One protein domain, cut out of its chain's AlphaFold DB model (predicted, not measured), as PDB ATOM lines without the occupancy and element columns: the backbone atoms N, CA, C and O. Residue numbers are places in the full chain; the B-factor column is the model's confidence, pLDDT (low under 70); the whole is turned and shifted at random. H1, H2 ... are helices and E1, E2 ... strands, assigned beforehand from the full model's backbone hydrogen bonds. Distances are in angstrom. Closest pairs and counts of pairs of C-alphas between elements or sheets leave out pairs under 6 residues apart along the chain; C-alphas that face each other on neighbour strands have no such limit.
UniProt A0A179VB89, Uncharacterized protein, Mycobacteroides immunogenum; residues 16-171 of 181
ATOM      1  N   SER A  16     142.815 130.438 185.999       96.31
ATOM      2  CA  SER A  16     143.267 129.052 185.869       96.31
ATOM      3  C   SER A  16     144.753 128.917 186.170       96.31
ATOM      4  O   SER A  16     145.509 129.890 186.130       96.31
ATOM      5  N   ARG A  17     145.178 127.693 186.477       95.44
ATOM      6  CA  ARG A  17     146.589 127.343 186.599       95.44
ATOM      7  C   ARG A  17     147.094 126.797 185.266       95.44
ATOM      8  O   ARG A  17     146.527 125.864 184.706       95.44
ATOM      9  N   ASP A  18     148.185 127.359 184.765       95.62
ATOM     10  CA  ASP A  18     148.939 126.797 183.652       95.62
ATOM     11  C   ASP A  18     149.805 125.641 184.148       95.62
ATOM     12  O   ASP A  18     150.823 125.855 184.806       95.62
ATOM     13  N   THR A  19     149.404 124.413 183.823       95.81
ATOM     14  CA  THR A  19     150.070 123.193 184.301       95.81
ATOM     15  C   THR A  19     151.565 123.168 183.984       95.81
ATOM     16  O   THR A  19     152.370 122.871 184.866       95.81
ATOM     17  N   ASP A  20     151.961 123.519 182.759       95.81
ATOM     18  CA  ASP A  20     153.363 123.446 182.337       95.81
ATOM     19  C   ASP A  20     154.230 124.496 183.034       95.81
ATOM     20  O   ASP A  20     155.330 124.193 183.500       95.81
ATOM     21  N   SER A  21     153.750 125.738 183.134       93.19
ATOM     22  CA  SER A  21     154.482 126.794 183.836       93.19
ATOM     23  C   SER A  21     154.517 126.559 185.339       93.19
ATOM     24  O   SER A  21     155.534 126.865 185.955       93.19
ATOM     25  N   PHE A  22     153.468 125.967 185.919       93.94
ATOM     26  CA  PHE A  22     153.466 125.552 187.320       93.94
ATOM     27  C   PHE A  22     154.524 124.477 187.572       93.94
ATOM     28  O   PHE A  22     155.316 124.610 188.498       93.94
ATOM     29  N   ASN A  23     154.593 123.449 186.722       94.88
ATOM     30  CA  ASN A  23     155.588 122.386 186.859       94.88
ATOM     31  C   ASN A  23     157.018 122.927 186.741       94.88
ATOM     32  O   ASN A  23     157.854 122.616 187.585       94.88
ATOM     33  N   ARG A  24     157.277 123.803 185.759       93.19
ATOM     34  CA  ARG A  24     158.584 124.467 185.618       93.19
ATOM     35  C   ARG A  24     158.942 125.327 186.827       93.19
ATOM     36  O   ARG A  24     160.089 125.309 187.251       93.19
ATOM     37  N   TRP A  25     157.981 126.084 187.357       91.44
ATOM     38  CA  TRP A  25     158.182 126.880 188.568       91.44
ATOM     39  C   TRP A  25     158.502 125.990 189.770       91.44
ATOM     40  O   TRP A  25     159.458 126.273 190.488       91.44
ATOM     41  N   TRP A  26     157.751 124.903 189.955       92.56
ATOM     42  CA  TRP A  26     157.973 123.961 191.048       92.56
ATOM     43  C   TRP A  26     159.371 123.345 190.981       92.56
ATOM     44  O   TRP A  26     160.041 123.231 192.002       92.56
ATOM     45  N   ASP A  27     159.833 122.961 189.789       92.88
ATOM     46  CA  ASP A  27     161.159 122.356 189.613       92.88
ATOM     47  C   ASP A  27     162.307 123.299 190.025       92.88
ATOM     48  O   ASP A  27     163.399 122.831 190.340       92.88
ATOM     49  N   SER A  28     162.065 124.613 190.053       89.12
ATOM     50  CA  SER A  28     163.011 125.626 190.532       89.12
ATOM     51  C   SER A  28     162.647 126.216 191.900       89.12
ATOM     52  O   SER A  28     163.259 127.199 192.313       89.12
ATOM     53  N   PHE A  29     161.615 125.701 192.570       89.25
ATOM     54  CA  PHE A  29     161.111 126.278 193.810       89.25
ATOM     55  C   PHE A  29     161.973 125.828 194.993       89.25
ATOM     56  O   PHE A  29     162.144 124.638 195.234       89.25
ATOM     57  N   GLU A  30     162.534 126.781 195.737       88.31
ATOM     58  CA  GLU A  30     163.545 126.488 196.766       88.31
ATOM     59  C   GLU A  30     162.938 126.086 198.123       88.31
ATOM     60  O   GLU A  30     163.633 125.530 198.970       88.31
ATOM     61  N   PHE A  31     161.639 126.325 198.330       88.69
ATOM     62  CA  PHE A  31     160.962 126.169 199.627       88.69
ATOM     63  C   PHE A  31     160.004 124.978 199.650       88.69
ATOM     64  O   PHE A  31     158.930 125.034 200.241       88.69
ATOM     65  N   VAL A  32     160.386 123.887 198.981       91.19
ATOM     66  CA  VAL A  32     159.565 122.668 198.921       91.19
ATOM     67  C   VAL A  32     159.279 122.114 200.320       91.19
ATOM     68  O   VAL A  32     158.152 121.704 200.558       91.19
ATOM     69  N   GLY A  33     160.240 122.171 201.251       92.75
ATOM     70  CA  GLY A  33     160.047 121.697 202.630       92.75
ATOM     71  C   GLY A  33     158.935 122.438 203.383       92.75
ATOM     72  O   GLY A  33     158.074 121.797 203.973       92.75
ATOM     73  N   ASP A  34     158.882 123.771 203.269       91.69
ATOM     74  CA  ASP A  34     157.819 124.589 203.880       91.69
ATOM     75  C   ASP A  34     156.431 124.164 203.336       91.69
ATOM     76  O   ASP A  34     155.447 124.058 204.069       91.69
ATOM     77  N   VAL A  35     156.353 123.846 202.036       93.19
ATOM     78  CA  VAL A  35     155.123 123.337 201.406       93.19
ATOM     79  C   VAL A  35     154.793 121.912 201.857       93.19
ATOM     80  O   VAL A  35     153.618 121.590 202.033       93.19
ATOM     81  N   GLU A  36     155.792 121.046 202.034       94.81
ATOM     82  CA  GLU A  36     155.607 119.678 202.535       94.81
ATOM     83  C   GLU A  36     154.989 119.673 203.933       94.81
ATOM     84  O   GLU A  36     154.020 118.944 204.159       94.81
ATOM     85  N   ASP A  37     155.488 120.526 204.827       92.94
ATOM     86  CA  ASP A  37     154.978 120.663 206.191       92.94
ATOM     87  C   ASP A  37     153.529 121.171 206.198       92.94
ATOM     88  O   ASP A  37     152.662 120.580 206.851       92.94
ATOM     89  N   ALA A  38     153.223 122.201 205.401       92.69
ATOM     90  CA  ALA A  38     151.860 122.713 205.273       92.69
ATOM     91  C   ALA A  38     150.895 121.662 204.685       92.69
ATOM     92  O   ALA A  38     149.794 121.464 205.199       92.69
ATOM     93  N   VAL A  39     151.306 120.927 203.645       94.38
ATOM     94  CA  VAL A  39     150.503 119.833 203.063       94.38
ATOM     95  C   VAL A  39     150.304 118.688 204.061       94.38
ATOM     96  O   VAL A  39     149.224 118.094 204.101       94.38
ATOM     97  N   ALA A  40     151.308 118.367 204.877       92.69
ATOM     98  CA  ALA A  40     151.184 117.362 205.928       92.69
ATOM     99  C   ALA A  40     150.181 117.794 207.008       92.69
ATOM    100  O   ALA A  40     149.332 116.988 207.397       92.69
ATOM    101  N   ALA A  41     150.214 119.062 207.426       92.25
ATOM    102  CA  ALA A  41     149.237 119.623 208.355       92.25
ATOM    103  C   ALA A  41     147.807 119.564 207.788       92.25
ATOM    104  O   ALA A  41     146.891 119.159 208.492       92.25
ATOM    105  N   LEU A  42     147.615 119.845 206.493       92.94
ATOM    106  CA  LEU A  42     146.300 119.744 205.837       92.94
ATOM    107  C   LEU A  42     145.752 118.316 205.740       92.94
ATOM    108  O   LEU A  42     144.547 118.115 205.584       92.94
ATOM    109  N   ARG A  43     146.632 117.315 205.792       92.25
ATOM    110  CA  ARG A  43     146.241 115.902 205.816       92.25
ATOM    111  C   ARG A  43     145.872 115.427 207.216       92.25
ATOM    112  O   ARG A  43     145.123 114.454 207.330       92.25
ATOM    113  N   ALA A  44     146.390 116.078 208.256       85.31
ATOM    114  CA  ALA A  44     145.934 115.852 209.616       85.31
ATOM    115  C   ALA A  44     144.498 116.392 209.735       85.31
ATOM    116  O   ALA A  44     144.209 117.515 209.340       85.31
ATOM    117  N   ASP A  45     143.566 115.564 210.209       75.81
ATOM    118  CA  ASP A  45     142.127 115.871 210.265       75.81
ATOM    119  C   ASP A  45     141.789 116.840 211.420       75.81
ATOM    120  O   ASP A  45     140.973 116.534 212.289       75.81
ATOM    121  N   ASP A  46     142.463 117.993 211.459       79.00
ATOM    122  CA  ASP A  46     142.260 119.071 212.427       79.00
ATOM    123  C   ASP A  46     141.868 120.370 211.702       79.00
ATOM    124  O   ASP A  46     142.560 120.865 210.812       79.00
ATOM    125  N   ASN A  47     140.717 120.932 212.082       77.25
ATOM    126  CA  ASN A  47     140.160 122.116 211.441       77.25
ATOM    127  C   ASN A  47     140.980 123.388 211.692       77.25
ATOM    128  O   ASN A  47     141.113 124.194 210.773       77.25
ATOM    129  N   SER A  48     141.487 123.603 212.912       77.62
ATOM    130  CA  SER A  48     142.227 124.835 213.214       77.62
ATOM    131  C   SER A  48     143.577 124.846 212.517       77.62
ATOM    132  O   SER A  48     143.924 125.846 211.887       77.62
ATOM    133  N   ASP A  49     144.285 123.720 212.553       85.19
ATOM    134  CA  ASP A  49     145.594 123.595 211.915       85.19
ATOM    135  C   ASP A  49     145.467 123.727 210.398       85.19
ATOM    136  O   ASP A  49     146.277 124.412 209.776       85.19
ATOM    137  N   ALA A  50     144.397 123.189 209.800       88.88
ATOM    138  CA  ALA A  50     144.146 123.331 208.371       88.88
ATOM    139  C   ALA A  50     143.979 124.794 207.927       88.88
ATOM    140  O   ALA A  50     144.496 125.176 206.879       88.88
ATOM    141  N   VAL A  51     143.280 125.638 208.696       91.56
ATOM    142  CA  VAL A  51     143.089 127.050 208.311       91.56
ATOM    143  C   VAL A  51     144.418 127.797 208.293       91.56
ATOM    144  O   VAL A  51     144.711 128.516 207.337       91.56
ATOM    145  N   PHE A  52     145.233 127.618 209.331       90.44
ATOM    146  CA  PHE A  52     146.533 128.278 209.407       90.44
ATOM    147  C   PHE A  52     147.527 127.695 208.399       90.44
ATOM    148  O   PHE A  52     148.253 128.463 207.775       90.44
ATOM    149  N   ALA A  53     147.495 126.382 208.157       93.50
ATOM    150  CA  ALA A  53     148.310 125.739 207.131       93.50
ATOM    151  C   ALA A  53     147.974 126.247 205.720       93.50
ATOM    152  O   ALA A  53     148.885 126.455 204.927       93.50
ATOM    153  N   LEU A  54     146.700 126.505 205.397       94.56
ATOM    154  CA  LEU A  54     146.320 127.105 204.107       94.56
ATOM    155  C   LEU A  54     146.869 128.528 203.940       94.56
ATOM    156  O   LEU A  54     147.381 128.868 202.872       94.56
ATOM    157  N   SER A  55     146.763 129.349 204.987       90.75
ATOM    158  CA  SER A  55     147.264 130.729 204.974       90.75
ATOM    159  C   SER A  55     148.792 130.770 204.843       90.75
ATOM    160  O   SER A  55     149.339 131.494 204.005       90.75
ATOM    161  N   ASP A  56     149.496 129.924 205.598       89.56
ATOM    162  CA  ASP A  56     150.955 129.801 205.526       89.56
ATOM    163  C   ASP A  56     151.423 129.246 204.170       89.56
ATOM    164  O   ASP A  56     152.388 129.735 203.575       89.56
ATOM    165  N   LEU A  57     150.673 128.292 203.607       91.31
ATOM    166  CA  LEU A  57     150.936 127.741 202.284       91.31
ATOM    167  C   LEU A  57     150.886 128.821 201.198       91.31
ATOM    168  O   LEU A  57     151.809 128.911 200.386       91.31
ATOM    169  N   MET A  58     149.848 129.663 201.172       89.00
ATOM    170  CA  MET A  58     149.779 130.748 200.182       89.00
ATOM    171  C   MET A  58     150.823 131.822 200.436       89.00
ATOM    172  O   MET A  58     151.414 132.338 199.488       89.00
ATOM    173  N   THR A  59     151.120 132.111 201.698       86.06
ATOM    174  CA  THR A  59     152.204 133.022 202.056       86.06
ATOM    175  C   THR A  59     153.537 132.533 201.466       86.06
ATOM    176  O   THR A  59     154.256 133.297 200.814       86.06
ATOM    177  N   THR A  60     153.827 131.239 201.594       86.31
ATOM    178  CA  THR A  60     155.032 130.591 201.060       86.31
ATOM    179  C   THR A  60     155.060 130.552 199.528       86.31
ATOM    180  O   THR A  60     156.082 130.877 198.918       86.31
ATOM    181  N   VAL A  61     153.945 130.186 198.892       84.75
ATOM    182  CA  VAL A  61     153.864 129.963 197.437       84.75
ATOM    183  C   VAL A  61     153.718 131.268 196.644       84.75
ATOM    184  O   VAL A  61     154.239 131.366 195.531       84.75
ATOM    185  N   LEU A  62     153.026 132.272 197.193       79.00
ATOM    186  CA  LEU A  62     152.556 133.446 196.448       79.00
ATOM    187  C   LEU A  62     153.060 134.795 196.975       79.00
ATOM    188  O   LEU A  62     153.055 135.753 196.203       79.00
ATOM    189  N   GLN A  63     153.485 134.906 198.242       70.19
ATOM    190  CA  GLN A  63     153.725 136.222 198.863       70.19
ATOM    191  C   GLN A  63     155.166 136.473 199.312       70.19
ATOM    192  O   GLN A  63     155.703 137.547 199.050       70.19
ATOM    193  N   LEU A  64     155.810 135.522 199.992       62.00
ATOM    194  CA  LEU A  64     157.099 135.777 200.643       62.00
ATOM    195  C   LEU A  64     158.312 135.514 199.748       62.00
ATOM    196  O   LEU A  64     159.362 136.114 199.981       62.00
ATOM    197  N   LYS A  65     158.219 134.590 198.781       54.62
ATOM    198  CA  LYS A  65     159.429 133.991 198.184       54.62
ATOM    199  C   LYS A  65     159.368 133.699 196.675       54.62
ATOM    200  O   LYS A  65     160.275 133.069 196.138       54.62
ATOM    201  N   ALA A  66     158.343 134.186 195.969       50.50
ATOM    202  CA  ALA A  66     158.281 134.166 194.505       50.50
ATOM    203  C   ALA A  66     158.765 135.517 193.930       50.50
ATOM    204  O   ALA A  66     158.375 136.566 194.438       50.50
ATOM    205  N   PRO A  67     159.589 135.542 192.864       48.25
ATOM    206  CA  PRO A  67     160.229 136.770 192.373       48.25
ATOM    207  C   PRO A  67     159.279 137.782 191.706       48.25
ATOM    208  O   PRO A  67     159.742 138.817 191.227       48.25
ATOM    209  N   ALA A  68     157.971 137.525 191.648       53.56
ATOM    210  CA  ALA A  68     157.025 138.452 191.049       53.56
ATOM    211  C   ALA A  68     155.631 138.353 191.689       53.56
ATOM    212  O   ALA A  68     155.157 137.245 191.932       53.56
ATOM    213  N   PRO A  69     154.919 139.484 191.839       57.81
ATOM    214  CA  PRO A  69     153.512 139.533 192.254       57.81
ATOM    215  C   PRO A  69     152.515 138.872 191.277       57.81
ATOM    216  O   PRO A  69     151.303 138.991 191.435       57.81
ATOM    217  N   VAL A  70     153.021 138.250 190.216       65.81
ATOM    218  CA  VAL A  70     152.262 137.462 189.252       65.81
ATOM    219  C   VAL A  70     153.027 136.154 189.108       65.81
ATOM    220  O   VAL A  70     154.036 136.118 188.396       65.81
ATOM    221  N   PRO A  71     152.601 135.072 189.773       72.06
ATOM    222  CA  PRO A  71     153.132 133.763 189.452       72.06
ATOM    223  C   PRO A  71     152.812 133.524 187.977       72.06
ATOM    224  O   PRO A  71     151.644 133.515 187.595       72.06
ATOM    225  N   GLY A  72     153.831 133.362 187.126       80.94
ATOM    226  CA  GLY A  72     153.651 133.225 185.669       80.94
ATOM    227  C   GLY A  72     152.825 132.003 185.241       80.94
ATOM    228  O   GLY A  72     152.601 131.783 184.054       80.94
ATOM    229  N   TRP A  73     152.389 131.203 186.211       90.44
ATOM    230  CA  TRP A  73     151.521 130.052 186.064       90.44
ATOM    231  C   TRP A  73     150.062 130.308 186.472       90.44
ATOM    232  O   TRP A  73     149.246 129.422 186.253       90.44
ATOM    233  N   ILE A  74     149.688 131.475 187.013       91.62
ATOM    234  CA  ILE A  74     148.273 131.876 187.128       91.62
ATOM    235  C   ILE A  74     147.886 132.644 185.866       91.62
ATOM    236  O   ILE A  74     148.493 133.658 185.522       91.62
ATOM    237  N   LYS A  75     146.850 132.169 185.178       92.75
ATOM    238  CA  LYS A  75     146.283 132.787 183.980       92.75
ATOM    239  C   LYS A  75     144.935 133.418 184.292       92.75
ATOM    240  O   LYS A  75     144.187 132.918 185.127       92.75
ATOM    241  N   VAL A  76     144.636 134.503 183.579       94.06
ATOM    242  CA  VAL A  76     143.334 135.171 183.615       94.06
ATOM    243  C   VAL A  76     142.844 135.372 182.187       94.06
ATOM    244  O   VAL A  76     143.464 136.087 181.399       94.06
ATOM    245  N   GLU A  77     141.733 134.729 181.858       93.75
ATOM    246  CA  GLU A  77     141.030 134.843 180.582       93.75
ATOM    247  C   GLU A  77     139.844 135.804 180.706       93.75
ATOM    248  O   GLU A  77     139.418 136.127 181.810       93.75
ATOM    249  N   GLY A  78     139.313 136.284 179.577       91.62
ATOM    250  CA  GLY A  78     138.186 137.230 179.562       91.62
ATOM    251  C   GLY A  78     138.576 138.695 179.788       91.62
ATOM    252  O   GLY A  78     137.710 139.566 179.848       91.62
ATOM    253  N   LEU A  79     139.876 138.999 179.865       90.38
ATOM    254  CA  LEU A  79     140.365 140.375 179.880       90.38
ATOM    255  C   LEU A  79     140.072 141.085 178.553       90.38
ATOM    256  O   LEU A  79     140.184 140.511 177.467       90.38
ATOM    257  N   ARG A  80     139.740 142.376 178.641       87.25
ATOM    258  CA  ARG A  80     139.565 143.231 177.460       87.25
ATOM    259  C   ARG A  80     140.872 143.349 176.655       87.25
ATOM    260  O   ARG A  80     141.949 143.346 177.258       87.25
ATOM    261  N   PRO A  81     140.811 143.554 175.328       85.25
ATOM    262  CA  PRO A  81     142.005 143.799 174.522       85.25
ATOM    263  C   PRO A  81     142.888 144.921 175.094       85.25
ATOM    264  O   PRO A  81     142.404 145.988 175.476       85.25
ATOM    265  N   GLY A  82     144.196 144.665 175.177       85.69
ATOM    266  CA  GLY A  82     145.184 145.609 175.711       85.69
ATOM    267  C   GLY A  82     145.240 145.727 177.236       85.69
ATOM    268  O   GLY A  82     146.069 146.489 177.736       85.69
ATOM    269  N   ALA A  83     144.388 145.006 177.977       89.12
ATOM    270  CA  ALA A  83     144.569 144.821 179.411       89.12
ATOM    271  C   ALA A  83     145.574 143.696 179.676       89.12
ATOM    272  O   ALA A  83     145.460 142.599 179.136       89.12
ATOM    273  N   GLU A  84     146.541 143.981 180.537       89.25
ATOM    274  CA  GLU A  84     147.557 143.040 180.994       89.25
ATOM    275  C   GLU A  84     147.439 142.859 182.508       89.25
ATOM    276  O   GLU A  84     147.081 143.796 183.229       89.25
ATOM    277  N   ILE A  85     147.753 141.659 182.997       89.31
ATOM    278  CA  ILE A  85     147.840 141.381 184.433       89.31
ATOM    279  C   ILE A  85     149.066 142.117 184.976       89.31
ATOM    280  O   ILE A  85     150.193 141.841 184.573       89.31
ATOM    281  N   ALA A  86     148.843 143.056 185.891       87.06
ATOM    282  CA  ALA A  86     149.911 143.744 186.611       87.06
ATOM    283  C   ALA A  86     150.252 143.033 187.930       87.06
ATOM    284  O   ALA A  86     151.407 143.015 188.344       87.06
ATOM    285  N   TYR A  87     149.239 142.465 188.588       85.12
ATOM    286  CA  TYR A  87     149.346 141.795 189.882       85.12
ATOM    287  C   TYR A  87     148.227 140.761 190.000       85.12
ATOM    288  O   TYR A  87     147.086 141.070 189.645       85.12
ATOM    289  N   VAL A  88     148.527 139.570 190.514       88.44
ATOM    290  CA  VAL A  88     147.501 138.607 190.919       88.44
ATOM    291  C   VAL A  88     147.942 137.861 192.170       88.44
ATOM    292  O   VAL A  88     149.016 137.268 192.196       88.44
ATOM    293  N   THR A  89     147.094 137.856 193.192       87.50
ATOM    294  CA  THR A  89     147.268 136.982 194.355       87.50
ATOM    295  C   THR A  89     146.064 136.107 194.578       87.50
ATOM    296  O   THR A  89     144.944 136.452 194.203       87.50
ATOM    297  N   LEU A  90     146.343 134.974 195.203       90.94
ATOM    298  CA  LEU A  90     145.395 134.045 195.775       90.94
ATOM    299  C   LEU A  90     145.808 133.866 197.243       90.94
ATOM    300  O   LEU A  90     147.000 133.788 197.533       90.94
ATOM    301  N   ASP A  91     144.853 133.865 198.159       92.00
ATOM    302  CA  ASP A  91     145.117 133.723 199.590       92.00
ATOM    303  C   ASP A  91     143.984 132.978 200.302       92.00
ATOM    304  O   ASP A  91     142.873 132.860 199.773       92.00
ATOM    305  N   PHE A  92     144.278 132.491 201.505       94.44
ATOM    306  CA  PHE A  92     143.325 131.916 202.442       94.44
ATOM    307  C   PHE A  92     143.378 132.702 203.746       94.44
ATOM    308  O   PHE A  92     144.287 132.538 204.558       94.44
ATOM    309  N   ASP A  93     142.356 133.519 203.971       93.19
ATOM    310  CA  ASP A  93     142.229 134.302 205.192       93.19
ATOM    311  C   ASP A  93     141.420 133.516 206.230       93.19
ATOM    312  O   ASP A  93     140.307 133.070 205.924       93.19
ATOM    313  N   PRO A  94     141.899 133.351 207.473       94.19
ATOM    314  CA  PRO A  94     141.079 132.816 208.552       94.19
ATOM    315  C   PRO A  94     139.796 133.641 208.734       94.19
ATOM    316  O   PRO A  94     139.830 134.873 208.792       94.19
ATOM    317  N   ALA A  95     138.653 132.963 208.828       94.50
ATOM    318  CA  ALA A  95     137.363 133.593 209.071       94.50
ATOM    319  C   ALA A  95     136.902 133.320 210.504       94.50
ATOM    320  O   ALA A  95     137.057 132.213 211.021       94.50
ATOM    321  N   TYR A  96     136.350 134.356 211.130       93.31
ATOM    322  CA  TYR A  96     135.847 134.305 212.493       93.31
ATOM    323  C   TYR A  96     134.378 134.708 212.505       93.31
ATOM    324  O   TYR A  96     133.978 135.641 211.797       93.31
ATOM    325  N   ASP A  97     133.594 134.031 213.335       92.81
ATOM    326  CA  ASP A  97     132.192 134.360 213.538       92.81
ATOM    327  C   ASP A  97     132.018 135.685 214.309       92.81
ATOM    328  O   ASP A  97     132.974 136.351 214.719       92.81
ATOM    329  N   GLY A  98     130.765 136.078 214.552       91.88
ATOM    330  CA  GLY A  98     130.447 137.302 215.298       91.88
ATOM    331  C   GLY A  98     130.932 137.320 216.756       91.88
ATOM    332  O   GLY A  98     130.857 138.365 217.399       91.88
ATOM    333  N   THR A  99     131.412 136.191 217.283       95.25
ATOM    334  CA  THR A  99     131.978 136.054 218.633       95.25
ATOM    335  C   THR A  99     133.508 136.004 218.636       95.25
ATOM    336  O   THR A  99     134.113 136.011 219.707       95.25
ATOM    337  N   GLY A 100     134.138 136.008 217.456       91.81
ATOM    338  CA  GLY A 100     135.586 135.905 217.302       91.81
ATOM    339  C   GLY A 100     136.109 134.467 217.342       91.81
ATOM    340  O   GLY A 100     137.313 134.276 217.499       91.81
ATOM    341  N   VAL A 101     135.242 133.459 217.214       93.19
ATOM    342  CA  VAL A 101     135.649 132.051 217.114       93.19
ATOM    343  C   VAL A 101     135.943 131.716 215.659       93.19
ATOM    344  O   VAL A 101     135.180 132.091 214.771       93.19
ATOM    345  N   LEU A 102     137.052 131.013 215.415       92.19
ATOM    346  CA  LEU A 102     137.425 130.556 214.080       92.19
ATOM    347  C   LEU A 102     136.337 129.624 213.525       92.19
ATOM    348  O   LEU A 102     136.079 128.566 214.103       92.19
ATOM    349  N   ASP A 103     135.717 130.008 212.412       92.50
ATOM    350  CA  ASP A 103     134.552 129.318 211.845       92.50
ATOM    351  C   ASP A 103     134.734 128.887 210.381       92.50
ATOM    352  O   ASP A 103     133.867 128.221 209.814       92.50
ATOM    353  N   GLY A 104     135.875 129.214 209.772       94.75
ATOM    354  CA  GLY A 104     136.195 128.824 208.408       94.75
ATOM    355  C   GLY A 104     137.381 129.589 207.835       94.75
ATOM    356  O   GLY A 104     138.243 130.091 208.555       94.75
ATOM    357  N   THR A 105     137.408 129.697 206.511       96.06
ATOM    358  CA  THR A 105     138.375 130.513 205.772       96.06
ATOM    359  C   THR A 105     137.693 131.244 204.622       96.06
ATOM    360  O   THR A 105     136.646 130.815 204.131       96.06
ATOM    361  N   LYS A 106     138.278 132.351 204.173       96.69
ATOM    362  CA  LYS A 106     137.941 133.000 202.911       96.69
ATOM    363  C   LYS A 106     139.053 132.718 201.917       96.69
ATOM    364  O   LYS A 106     140.189 133.102 202.149       96.69
ATOM    365  N   VAL A 107     138.699 132.120 200.790       96.69
ATOM    366  CA  VAL A 107     139.562 132.102 199.611       96.69
ATOM    367  C   VAL A 107     139.449 133.466 198.960       96.69
ATOM    368  O   VAL A 107     138.338 133.869 198.615       96.69
ATOM    369  N   VAL A 108     140.556 134.181 198.801       94.69
ATOM    370  CA  VAL A 108     140.575 135.551 198.280       94.69
ATOM    371  C   VAL A 108     141.462 135.619 197.050       94.69
ATOM    372  O   VAL A 108     142.585 135.133 197.070       94.69
ATOM    373  N   VAL A 109     140.980 136.257 195.986       93.50
ATOM    374  CA  VAL A 109     141.794 136.638 194.831       93.50
ATOM    375  C   VAL A 109     141.767 138.141 194.650       93.50
ATOM    376  O   VAL A 109     140.699 138.756 194.611       93.50
ATOM    377  N   ASN A 110     142.952 138.719 194.476       92.06
ATOM    378  CA  ASN A 110     143.124 140.104 194.065       92.06
ATOM    379  C   ASN A 110     143.748 140.129 192.676       92.06
ATOM    380  O   ASN A 110     144.789 139.523 192.455       92.06
ATOM    381  N   LEU A 111     143.138 140.860 191.750       92.31
ATOM    382  CA  LEU A 111     143.624 141.043 190.389       92.31
ATOM    383  C   LEU A 111     143.762 142.532 190.100       92.31
ATOM    384  O   LEU A 111     142.775 143.268 190.129       92.31
ATOM    385  N   HIS A 112     144.971 142.966 189.757       91.38
ATOM    386  CA  HIS A 112     145.196 144.286 189.187       91.38
ATOM    387  C   HIS A 112     145.532 144.133 187.715       91.38
ATOM    388  O   HIS A 112     146.415 143.363 187.331       91.38
ATOM    389  N   THR A 113     144.860 144.925 186.895       91.06
ATOM    390  CA  THR A 113     145.145 145.018 185.468       91.06
ATOM    391  C   THR A 113     145.603 146.422 185.131       91.06
ATOM    392  O   THR A 113     145.132 147.398 185.716       91.06
ATOM    393  N   ALA A 114     146.523 146.523 184.180       89.56
ATOM    394  CA  ALA A 114     146.893 147.779 183.550       89.56
ATOM    395  C   ALA A 114     146.490 147.707 182.079       89.56
ATOM    396  O   ALA A 114     146.792 146.725 181.403       89.56
ATOM    397  N   ASN A 115     145.806 148.732 181.571       84.75
ATOM    398  CA  ASN A 115     145.523 148.832 180.145       84.75
ATOM    399  C   ASN A 115     146.459 149.855 179.501       84.75
ATOM    400  O   ASN A 115     146.403 151.047 179.807       84.75
ATOM    401  N   ARG A 116     147.315 149.374 178.599       74.69
ATOM    402  CA  ARG A 116     148.318 150.208 177.921       74.69
ATOM    403  C   ARG A 116     147.746 151.039 176.770       74.69
ATOM    404  O   ARG A 116     148.404 151.975 176.335       74.69
ATOM    405  N   ILE A 117     146.558 150.692 176.277       74.12
ATOM    406  CA  ILE A 117     145.908 151.341 175.130       74.12
ATOM    407  C   ILE A 117     145.099 152.556 175.588       74.12
ATOM    408  O   ILE A 117     145.260 153.646 175.052       74.12
ATOM    409  N   GLU A 118     144.234 152.375 176.582       72.06
ATOM    410  CA  GLU A 118     143.328 153.427 177.056       72.06
ATOM    411  C   GLU A 118     143.917 154.254 178.202       72.06
ATOM    412  O   GLU A 118     143.418 155.337 178.492       72.06
ATOM    413  N   GLY A 119     144.981 153.758 178.841       71.25
ATOM    414  CA  GLY A 119     145.507 154.329 180.072       71.25
ATOM    415  C   GLY A 119     144.553 154.070 181.238       71.25
ATOM    416  O   GLY A 119     143.420 154.540 181.274       71.25
ATOM    417  N   GLY A 120     144.998 153.296 182.220       79.06
ATOM    418  CA  GLY A 120     144.211 153.053 183.425       79.06
ATOM    419  C   GLY A 120     144.582 151.754 184.112       79.06
ATOM    420  O   GLY A 120     145.053 150.808 183.474       79.06
ATOM    421  N   SER A 121     144.360 151.725 185.421       85.31
ATOM    422  CA  SER A 121     144.439 150.520 186.232       85.31
ATOM    423  C   SER A 121     143.056 150.161 186.759       85.31
ATOM    424  O   SER A 121     142.272 151.029 187.148       85.31
ATOM    425  N   HIS A 122     142.756 148.868 186.763       89.50
ATOM    426  CA  HIS A 122     141.541 148.341 187.368       89.50
ATOM    427  C   HIS A 122     141.915 147.296 188.402       89.50
ATOM    428  O   HIS A 122     142.841 146.511 188.188       89.50
ATOM    429  N   TRP A 123     141.172 147.289 189.502       90.56
ATOM    430  CA  TRP A 123     141.339 146.334 190.582       90.56
ATOM    431  C   TRP A 123     140.036 145.570 190.790       90.56
ATOM    432  O   TRP A 123     138.955 146.161 190.832       90.56
ATOM    433  N   LEU A 124     140.165 144.254 190.898       92.38
ATOM    434  CA  LEU A 124     139.126 143.329 191.305       92.38
ATOM    435  C   LEU A 124     139.599 142.581 192.557       92.38
ATOM    436  O   LEU A 124     140.707 142.048 192.572       92.38
ATOM    437  N   ALA A 125     138.738 142.510 193.570       93.94
ATOM    438  CA  ALA A 125     138.899 141.638 194.727       93.94
ATOM    439  C   ALA A 125     137.669 140.731 194.824       93.94
ATOM    440  O   ALA A 125     136.535 141.217 194.819       93.94
ATOM    441  N   VAL A 126     137.891 139.421 194.877       95.62
ATOM    442  CA  VAL A 126     136.841 138.399 194.952       95.62
ATOM    443  C   VAL A 126     137.157 137.485 196.117       95.62
ATOM    444  O   VAL A 126     138.303 137.082 196.281       95.62
ATOM    445  N   SER A 127     136.148 137.140 196.911       96.50
ATOM    446  CA  SER A 127     136.326 136.209 198.021       96.50
ATOM    447  C   SER A 127     135.184 135.213 198.122       96.50
ATOM    448  O   SER A 127     134.024 135.617 198.039       96.50
ATOM    449  N   SER A 128     135.499 133.952 198.404       97.31
ATOM    450  CA  SER A 128     134.523 132.904 198.700       97.31
ATOM    451  C   SER A 128     134.766 132.330 200.095       97.31
ATOM    452  O   SER A 128     135.897 132.008 200.448       97.31
ATOM    453  N   TYR A 129     133.713 132.225 200.906       96.94
ATOM    454  CA  TYR A 129     133.795 131.673 202.262       96.94
ATOM    455  C   TYR A 129     133.615 130.151 202.255       96.94
ATOM    456  O   TYR A 129     132.692 129.627 201.628       96.94
ATOM    457  N   VAL A 130     134.454 129.454 203.021       96.50
ATOM    458  CA  VAL A 130     134.446 128.000 203.191       96.50
ATOM    459  C   VAL A 130     134.377 127.668 204.681       96.50
ATOM    460  O   VAL A 130     135.304 127.942 205.436       96.50
ATOM    461  N   SER A 131     133.279 127.032 205.097       94.44
ATOM    462  CA  SER A 131     133.016 126.682 206.509       94.44
ATOM    463  C   SER A 131     133.782 125.454 207.017       94.44
ATOM    464  O   SER A 131     133.900 125.245 208.220       94.44
ATOM    465  N   ARG A 132     134.263 124.582 206.121       92.00
ATOM    466  CA  ARG A 132     135.014 123.361 206.476       92.00
ATOM    467  C   ARG A 132     136.265 123.211 205.606       92.00
ATOM    468  O   ARG A 132     136.325 122.289 204.794       92.00
ATOM    469  N   PRO A 133     137.251 124.108 205.756       92.75
ATOM    470  CA  PRO A 133     138.458 124.093 204.928       92.75
ATOM    471  C   PRO A 133     139.227 122.769 204.986       92.75
ATOM    472  O   PRO A 133     139.649 122.283 203.945       92.75
ATOM    473  N   HIS A 134     139.300 122.125 206.157       90.62
ATOM    474  CA  HIS A 134     139.901 120.791 206.342       90.62
ATOM    475  C   HIS A 134     139.226 119.659 205.549       90.62
ATOM    476  O   HIS A 134     139.735 118.547 205.517       90.62
ATOM    477  N   ARG A 135     138.048 119.891 204.955       91.75
ATOM    478  CA  ARG A 135     137.403 118.933 204.043       91.75
ATOM    479  C   ARG A 135     137.559 119.346 202.594       91.75
ATOM    480  O   ARG A 135     137.803 118.492 201.757       91.75
ATOM    481  N   GLU A 136     137.392 120.637 202.320       94.00
ATOM    482  CA  GLU A 136     137.410 121.173 200.957       94.00
ATOM    483  C   GLU A 136     138.819 121.176 200.352       94.00
ATOM    484  O   GLU A 136     138.986 120.886 199.174       94.00
ATOM    485  N   PHE A 137     139.837 121.475 201.165       95.56
ATOM    486  CA  PHE A 137     141.226 121.617 200.716       95.56
ATOM    487  C   PHE A 137     142.144 120.524 201.249       95.56
ATOM    488  O   PHE A 137     143.364 120.658 201.171       95.56
ATOM    489  N   ARG A 138     141.578 119.445 201.798       94.94
ATOM    490  CA  ARG A 138     142.371 118.280 202.180       94.94
ATOM    491  C   ARG A 138     142.848 117.578 200.913       94.94
ATOM    492  O   ARG A 138     142.001 117.127 200.142       94.94
ATOM    493  N   PRO A 139     144.167 117.446 200.704       95.56
ATOM    494  CA  PRO A 139     144.669 116.768 199.523       95.56
ATOM    495  C   PRO A 139     144.320 115.286 199.527       95.56
ATOM    496  O   PRO A 139     144.343 114.646 200.586       95.56
ATOM    497  N   ASP A 140     144.096 114.732 198.339       95.56
ATOM    498  CA  ASP A 140     143.852 113.301 198.185       95.56
ATOM    499  C   ASP A 140     145.049 112.468 198.676       95.56
ATOM    500  O   ASP A 140     146.225 112.866 198.622       95.56
ATOM    501  N   GLU A 141     144.734 111.270 199.165       93.00
ATOM    502  CA  GLU A 141     145.744 110.305 199.583       93.00
ATOM    503  C   GLU A 141     146.586 109.843 198.387       93.00
ATOM    504  O   GLU A 141     146.089 109.633 197.283       93.00
ATOM    505  N   GLY A 142     147.890 109.670 198.609       93.94
ATOM    506  CA  GLY A 142     148.821 109.191 197.584       93.94
ATOM    507  C   GLY A 142     149.346 110.258 196.620       93.94
ATOM    508  O   GLY A 142     150.289 109.964 195.889       93.94
ATOM    509  N   LEU A 143     148.819 111.489 196.648       97.56
ATOM    510  CA  LEU A 143     149.395 112.597 195.884       97.56
ATOM    511  C   LEU A 143     150.789 112.968 196.403       97.56
ATOM    512  O   LEU A 143     151.025 113.055 197.616       97.56
ATOM    513  N   THR A 144     151.705 113.266 195.488       97.50
ATOM    514  CA  THR A 144     152.946 113.971 195.828       97.50
ATOM    515  C   THR A 144     152.630 115.376 196.346       97.50
ATOM    516  O   THR A 144     151.558 115.922 196.088       97.50
ATOM    517  N   THR A 145     153.567 116.012 197.048       96.94
ATOM    518  CA  THR A 145     153.392 117.389 197.545       96.94
ATOM    519  C   THR A 145     153.074 118.378 196.422       96.94
ATOM    520  O   THR A 145     152.211 119.239 196.574       96.94
ATOM    521  N   ARG A 146     153.715 118.212 195.260       97.06
ATOM    522  CA  ARG A 146     153.457 119.022 194.062       97.06
ATOM    523  C   ARG A 146     152.009 118.891 193.591       97.06
ATOM    524  O   ARG A 146     151.363 119.893 193.300       97.06
ATOM    525  N   GLU A 147     151.516 117.658 193.494       98.12
ATOM    526  CA  GLU A 147     150.147 117.366 193.056       98.12
ATOM    527  C   GLU A 147     149.117 117.830 194.087       98.12
ATOM    528  O   GLU A 147     148.090 118.387 193.713       98.12
ATOM    529  N   ALA A 148     149.418 117.673 195.378       97.69
ATOM    530  CA  ALA A 148     148.594 118.181 196.467       97.69
ATOM    531  C   ALA A 148     148.466 119.712 196.413       97.69
ATOM    532  O   ALA A 148     147.355 120.237 196.470       97.69
ATOM    533  N   LEU A 149     149.576 120.436 196.230       96.38
ATOM    534  CA  LEU A 149     149.543 121.890 196.053       96.38
ATOM    535  C   LEU A 149     148.729 122.286 194.813       96.38
ATOM    536  O   LEU A 149     147.895 123.187 194.881       96.38
ATOM    537  N   ALA A 150     148.953 121.606 193.686       97.00
ATOM    538  CA  ALA A 150     148.193 121.834 192.462       97.00
ATOM    539  C   ALA A 150     146.682 121.655 192.686       97.00
ATOM    540  O   ALA A 150     145.906 122.516 192.277       97.00
ATOM    541  N   GLN A 151     146.276 120.593 193.386       97.88
ATOM    542  CA  GLN A 151     144.881 120.334 193.737       97.88
ATOM    543  C   GLN A 151     144.288 121.446 194.611       97.88
ATOM    544  O   GLN A 151     143.191 121.918 194.318       97.88
ATOM    545  N   ILE A 152     145.005 121.890 195.650       97.00
ATOM    546  CA  ILE A 152     144.551 122.973 196.537       97.00
ATOM    547  C   ILE A 152     144.335 124.267 195.741       97.00
ATOM    548  O   ILE A 152     143.295 124.912 195.881       97.00
ATOM    549  N   ILE A 153     145.292 124.634 194.879       95.94
ATOM    550  CA  ILE A 153     145.193 125.829 194.029       95.94
ATOM    551  C   ILE A 153     144.005 125.705 193.072       95.94
ATOM    552  O   ILE A 153     143.211 126.636 192.962       95.94
ATOM    553  N   ASP A 154     143.854 124.569 192.391       97.38
ATOM    554  CA  ASP A 154     142.776 124.375 191.422       97.38
ATOM    555  C   ASP A 154     141.398 124.428 192.106       97.38
ATOM    556  O   ASP A 154     140.489 125.094 191.604       97.38
ATOM    557  N   ALA A 155     141.254 123.819 193.289       97.56
ATOM    558  CA  ALA A 155     140.038 123.906 194.101       97.56
ATOM    559  C   ALA A 155     139.717 125.358 194.497       97.56
ATOM    560  O   ALA A 155     138.578 125.815 194.362       97.56
ATOM    561  N   ALA A 156     140.727 126.123 194.913       96.94
ATOM    562  CA  ALA A 156     140.575 127.531 195.255       96.94
ATOM    563  C   ALA A 156     140.132 128.378 194.046       96.94
ATOM    564  O   ALA A 156     139.191 129.168 194.143       96.94
ATOM    565  N   LEU A 157     140.757 128.175 192.882       96.50
ATOM    566  CA  LEU A 157     140.402 128.878 191.647       96.50
ATOM    567  C   LEU A 157     138.990 128.525 191.164       96.50
ATOM    568  O   LEU A 157     138.283 129.404 190.672       96.50
ATOM    569  N   ILE A 158     138.534 127.280 191.347       97.75
ATOM    570  CA  ILE A 158     137.146 126.881 191.062       97.75
ATOM    571  C   ILE A 158     136.160 127.709 191.896       97.75
ATOM    572  O   ILE A 158     135.188 128.236 191.345       97.75
ATOM    573  N   LEU A 159     136.414 127.871 193.199       97.69
ATOM    574  CA  LEU A 159     135.559 128.667 194.086       97.69
ATOM    575  C   LEU A 159     135.527 130.145 193.681       97.69
ATOM    576  O   LEU A 159     134.458 130.758 193.662       97.69
ATOM    577  N   ILE A 160     136.678 130.708 193.311       97.25
ATOM    578  CA  ILE A 160     136.781 132.097 192.846       97.25
ATOM    579  C   ILE A 160     136.041 132.296 191.526       97.25
ATOM    580  O   ILE A 160     135.247 133.226 191.406       97.25
ATOM    581  N   ASN A 161     136.237 131.410 190.550       97.31
ATOM    582  CA  ASN A 161     135.542 131.478 189.264       97.31
ATOM    583  C   ASN A 161     134.025 131.389 189.428       97.31
ATOM    584  O   ASN A 161     133.279 132.096 188.746       97.31
ATOM    585  N   TRP A 162     133.556 130.545 190.350       96.25
ATOM    586  CA  TRP A 162     132.138 130.470 190.673       96.25
ATOM    587  C   TRP A 162     131.616 131.795 191.241       96.25
ATOM    588  O   TRP A 162     130.555 132.262 190.819       96.25
ATOM    589  N   GLU A 163     132.367 132.433 192.140       96.31
ATOM    590  CA  GLU A 163     131.983 133.707 192.751       96.31
ATOM    591  C   GLU A 163     132.018 134.881 191.756       96.31
ATOM    592  O   GLU A 163     131.109 135.718 191.760       96.31
ATOM    593  N   VAL A 164     132.998 134.908 190.845       94.75
ATOM    594  CA  VAL A 164     133.047 135.852 189.714       94.75
ATOM    595  C   VAL A 164     131.798 135.696 188.851       94.75
ATOM    596  O   VAL A 164     131.037 136.647 188.678       94.75
ATOM    597  N   ALA A 165     131.514 134.477 188.382       92.38
ATOM    598  CA  ALA A 165     130.356 134.212 187.535       92.38
ATOM    599  C   ALA A 165     129.022 134.500 188.250       92.38
ATOM    600  O   ALA A 165     128.037 134.914 187.629       92.38
ATOM    601  N   ARG A 166     128.948 134.275 189.567       92.62
ATOM    602  CA  ARG A 166     127.787 134.643 190.390       92.62
ATOM    603  C   ARG A 166     127.611 136.159 190.454       92.62
ATOM    604  O   ARG A 166     126.494 136.635 190.244       92.62
ATOM    605  N   SER A 167     128.690 136.893 190.712       90.75
ATOM    606  CA  SER A 167     128.695 138.355 190.787       90.75
ATOM    607  C   SER A 167     128.305 138.991 189.454       90.75
ATOM    608  O   SER A 167     127.427 139.852 189.426       90.75
ATOM    609  N   ASP A 168     128.850 138.498 188.342       88.50
ATOM    610  CA  ASP A 168     128.507 138.966 186.994       88.50
ATOM    611  C   ASP A 168     127.021 138.766 186.685       88.50
ATOM    612  O   ASP A 168     126.338 139.693 186.245       88.50
ATOM    613  N   ARG A 169     126.474 137.577 186.978       86.19
ATOM    614  CA  ARG A 169     125.038 137.305 186.796       86.19
ATOM    615  C   ARG A 169     124.168 138.230 187.636       86.19
ATOM    616  O   ARG A 169     123.164 138.729 187.133       86.19
ATOM    617  N   PHE A 170     124.547 138.472 188.891       88.00
ATOM    618  CA  PHE A 170     123.828 139.410 189.746       88.00
ATOM    619  C   PHE A 170     123.857 140.825 189.162       88.00
ATOM    620  O   PHE A 170     122.808 141.454 189.056       88.00
ATOM    621  N   LEU A 171     125.025 141.316 188.738       86.88
ATOM    622  CA  LEU A 171     125.167 142.654 188.165       86.88
ATOM    623  C   LEU A 171     124.344 142.824 186.884       86.88
ATOM    624  O   LEU A 171     123.679 143.848 186.736       86.88
TER     625      LEU A 171
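Overview. This is residues 16 to 171 of the 181 residues of an uncharacterized protein of Mycobacteroides immunogenum (UniProt A0A179VB89). A twisted sheet of three long strands has one long helix, H5, crossing one of its faces, while H3 runs along the edge strand E2 and pairs with H2 as a helical hairpin. H1 sits near the first turns of H5, and the short strand E1 pairs with the first two printed residues. The printed part has 156 residues, with named elements in the order H1 H2 H3 E1 E2 E3 E4 H4 H5; the sheet's order is E2 E3 E4, antiparallel throughout. The class is mixed, helices and strands; the whole is compact, with a radius of gyration of the C-alphas of 16.1 A and spans of 50 by 42 by 23 A.

Arrangement. Residues 16 to 17 pair antiparallel with residues 74 to 75 of E1, residues 74 to 77, which pairs with no named strand. H1, residues 19 to 27, is close but not clearly touching H5, residues 145 to 171; the closest C-alphas, of Trp 26 and Arg 146, are 7.3 A apart. H2, residues 32 to 43, and H3, residues 47 to 63, touch as a helical hairpin at a shallow tilt of 25 degrees, opposite ways, closest at the C-alphas of Leu 42 and Ala 50, 4.9 A. With its residues 35 to 39 alone H2 touches H5, the C-alphas of Glu 36 and Thr 145 being closest at 5.9 A. E2, residues 83 to 96, bends by 59 degrees at residue 86. H3 is on the sheet at a height of 7.6 A, over E2 and along it at 22 degrees on the local plane; the C-alphas of Ser 55 and Phe 92 are closest, 4.8 A apart. E2, E3, residues 102 to 115, and E4, residues 120 to 130, form a meander, each strand the antiparallel neighbour of the one before, in two hairpins. N 91 and O 108 are 2.8 A apart, and N 109 and O 126 2.8 A, within hydrogen-bond range. H4, residues 133 to 136, only grazes the sheet and touches H3, with the C-alphas of Asn 47 and His 134 closest at 5.3 A. H5 makes two layers with the sheet, a helix on one face of it: its height is 8.8 A, and it runs across the strands, at 71 degrees to E4 on the local plane. Its closest C-alphas to E4 are those of Ile 160 and Ser 128, 6.3 A. Each O i to N i+4 pair in H1, H2, H3 and H5 is within hydrogen-bond range; H4 is too short for one.

Along the chain. H1 begins at C-alpha 19, (150.070, 123.193, 184.301). H3 measures 23.3 A, E2 35.8 A, E3 39.4 A, E4 33.4 A and H5 39.0 A from first to last C-alpha. H5 ends at C-alpha 171, (125.167, 142.654, 188.165).

Size, cuts and confidence. The C-alphas of Asp 45 and Glu 118, the two farthest apart, are 50.1 A apart. The printed part has no cut. No link is long; those from H3 to E1 and from H4 to H5 are short, the others tight. The mean pLDDT of the printed part is 89.6, and residues 64 to 70 are under 70.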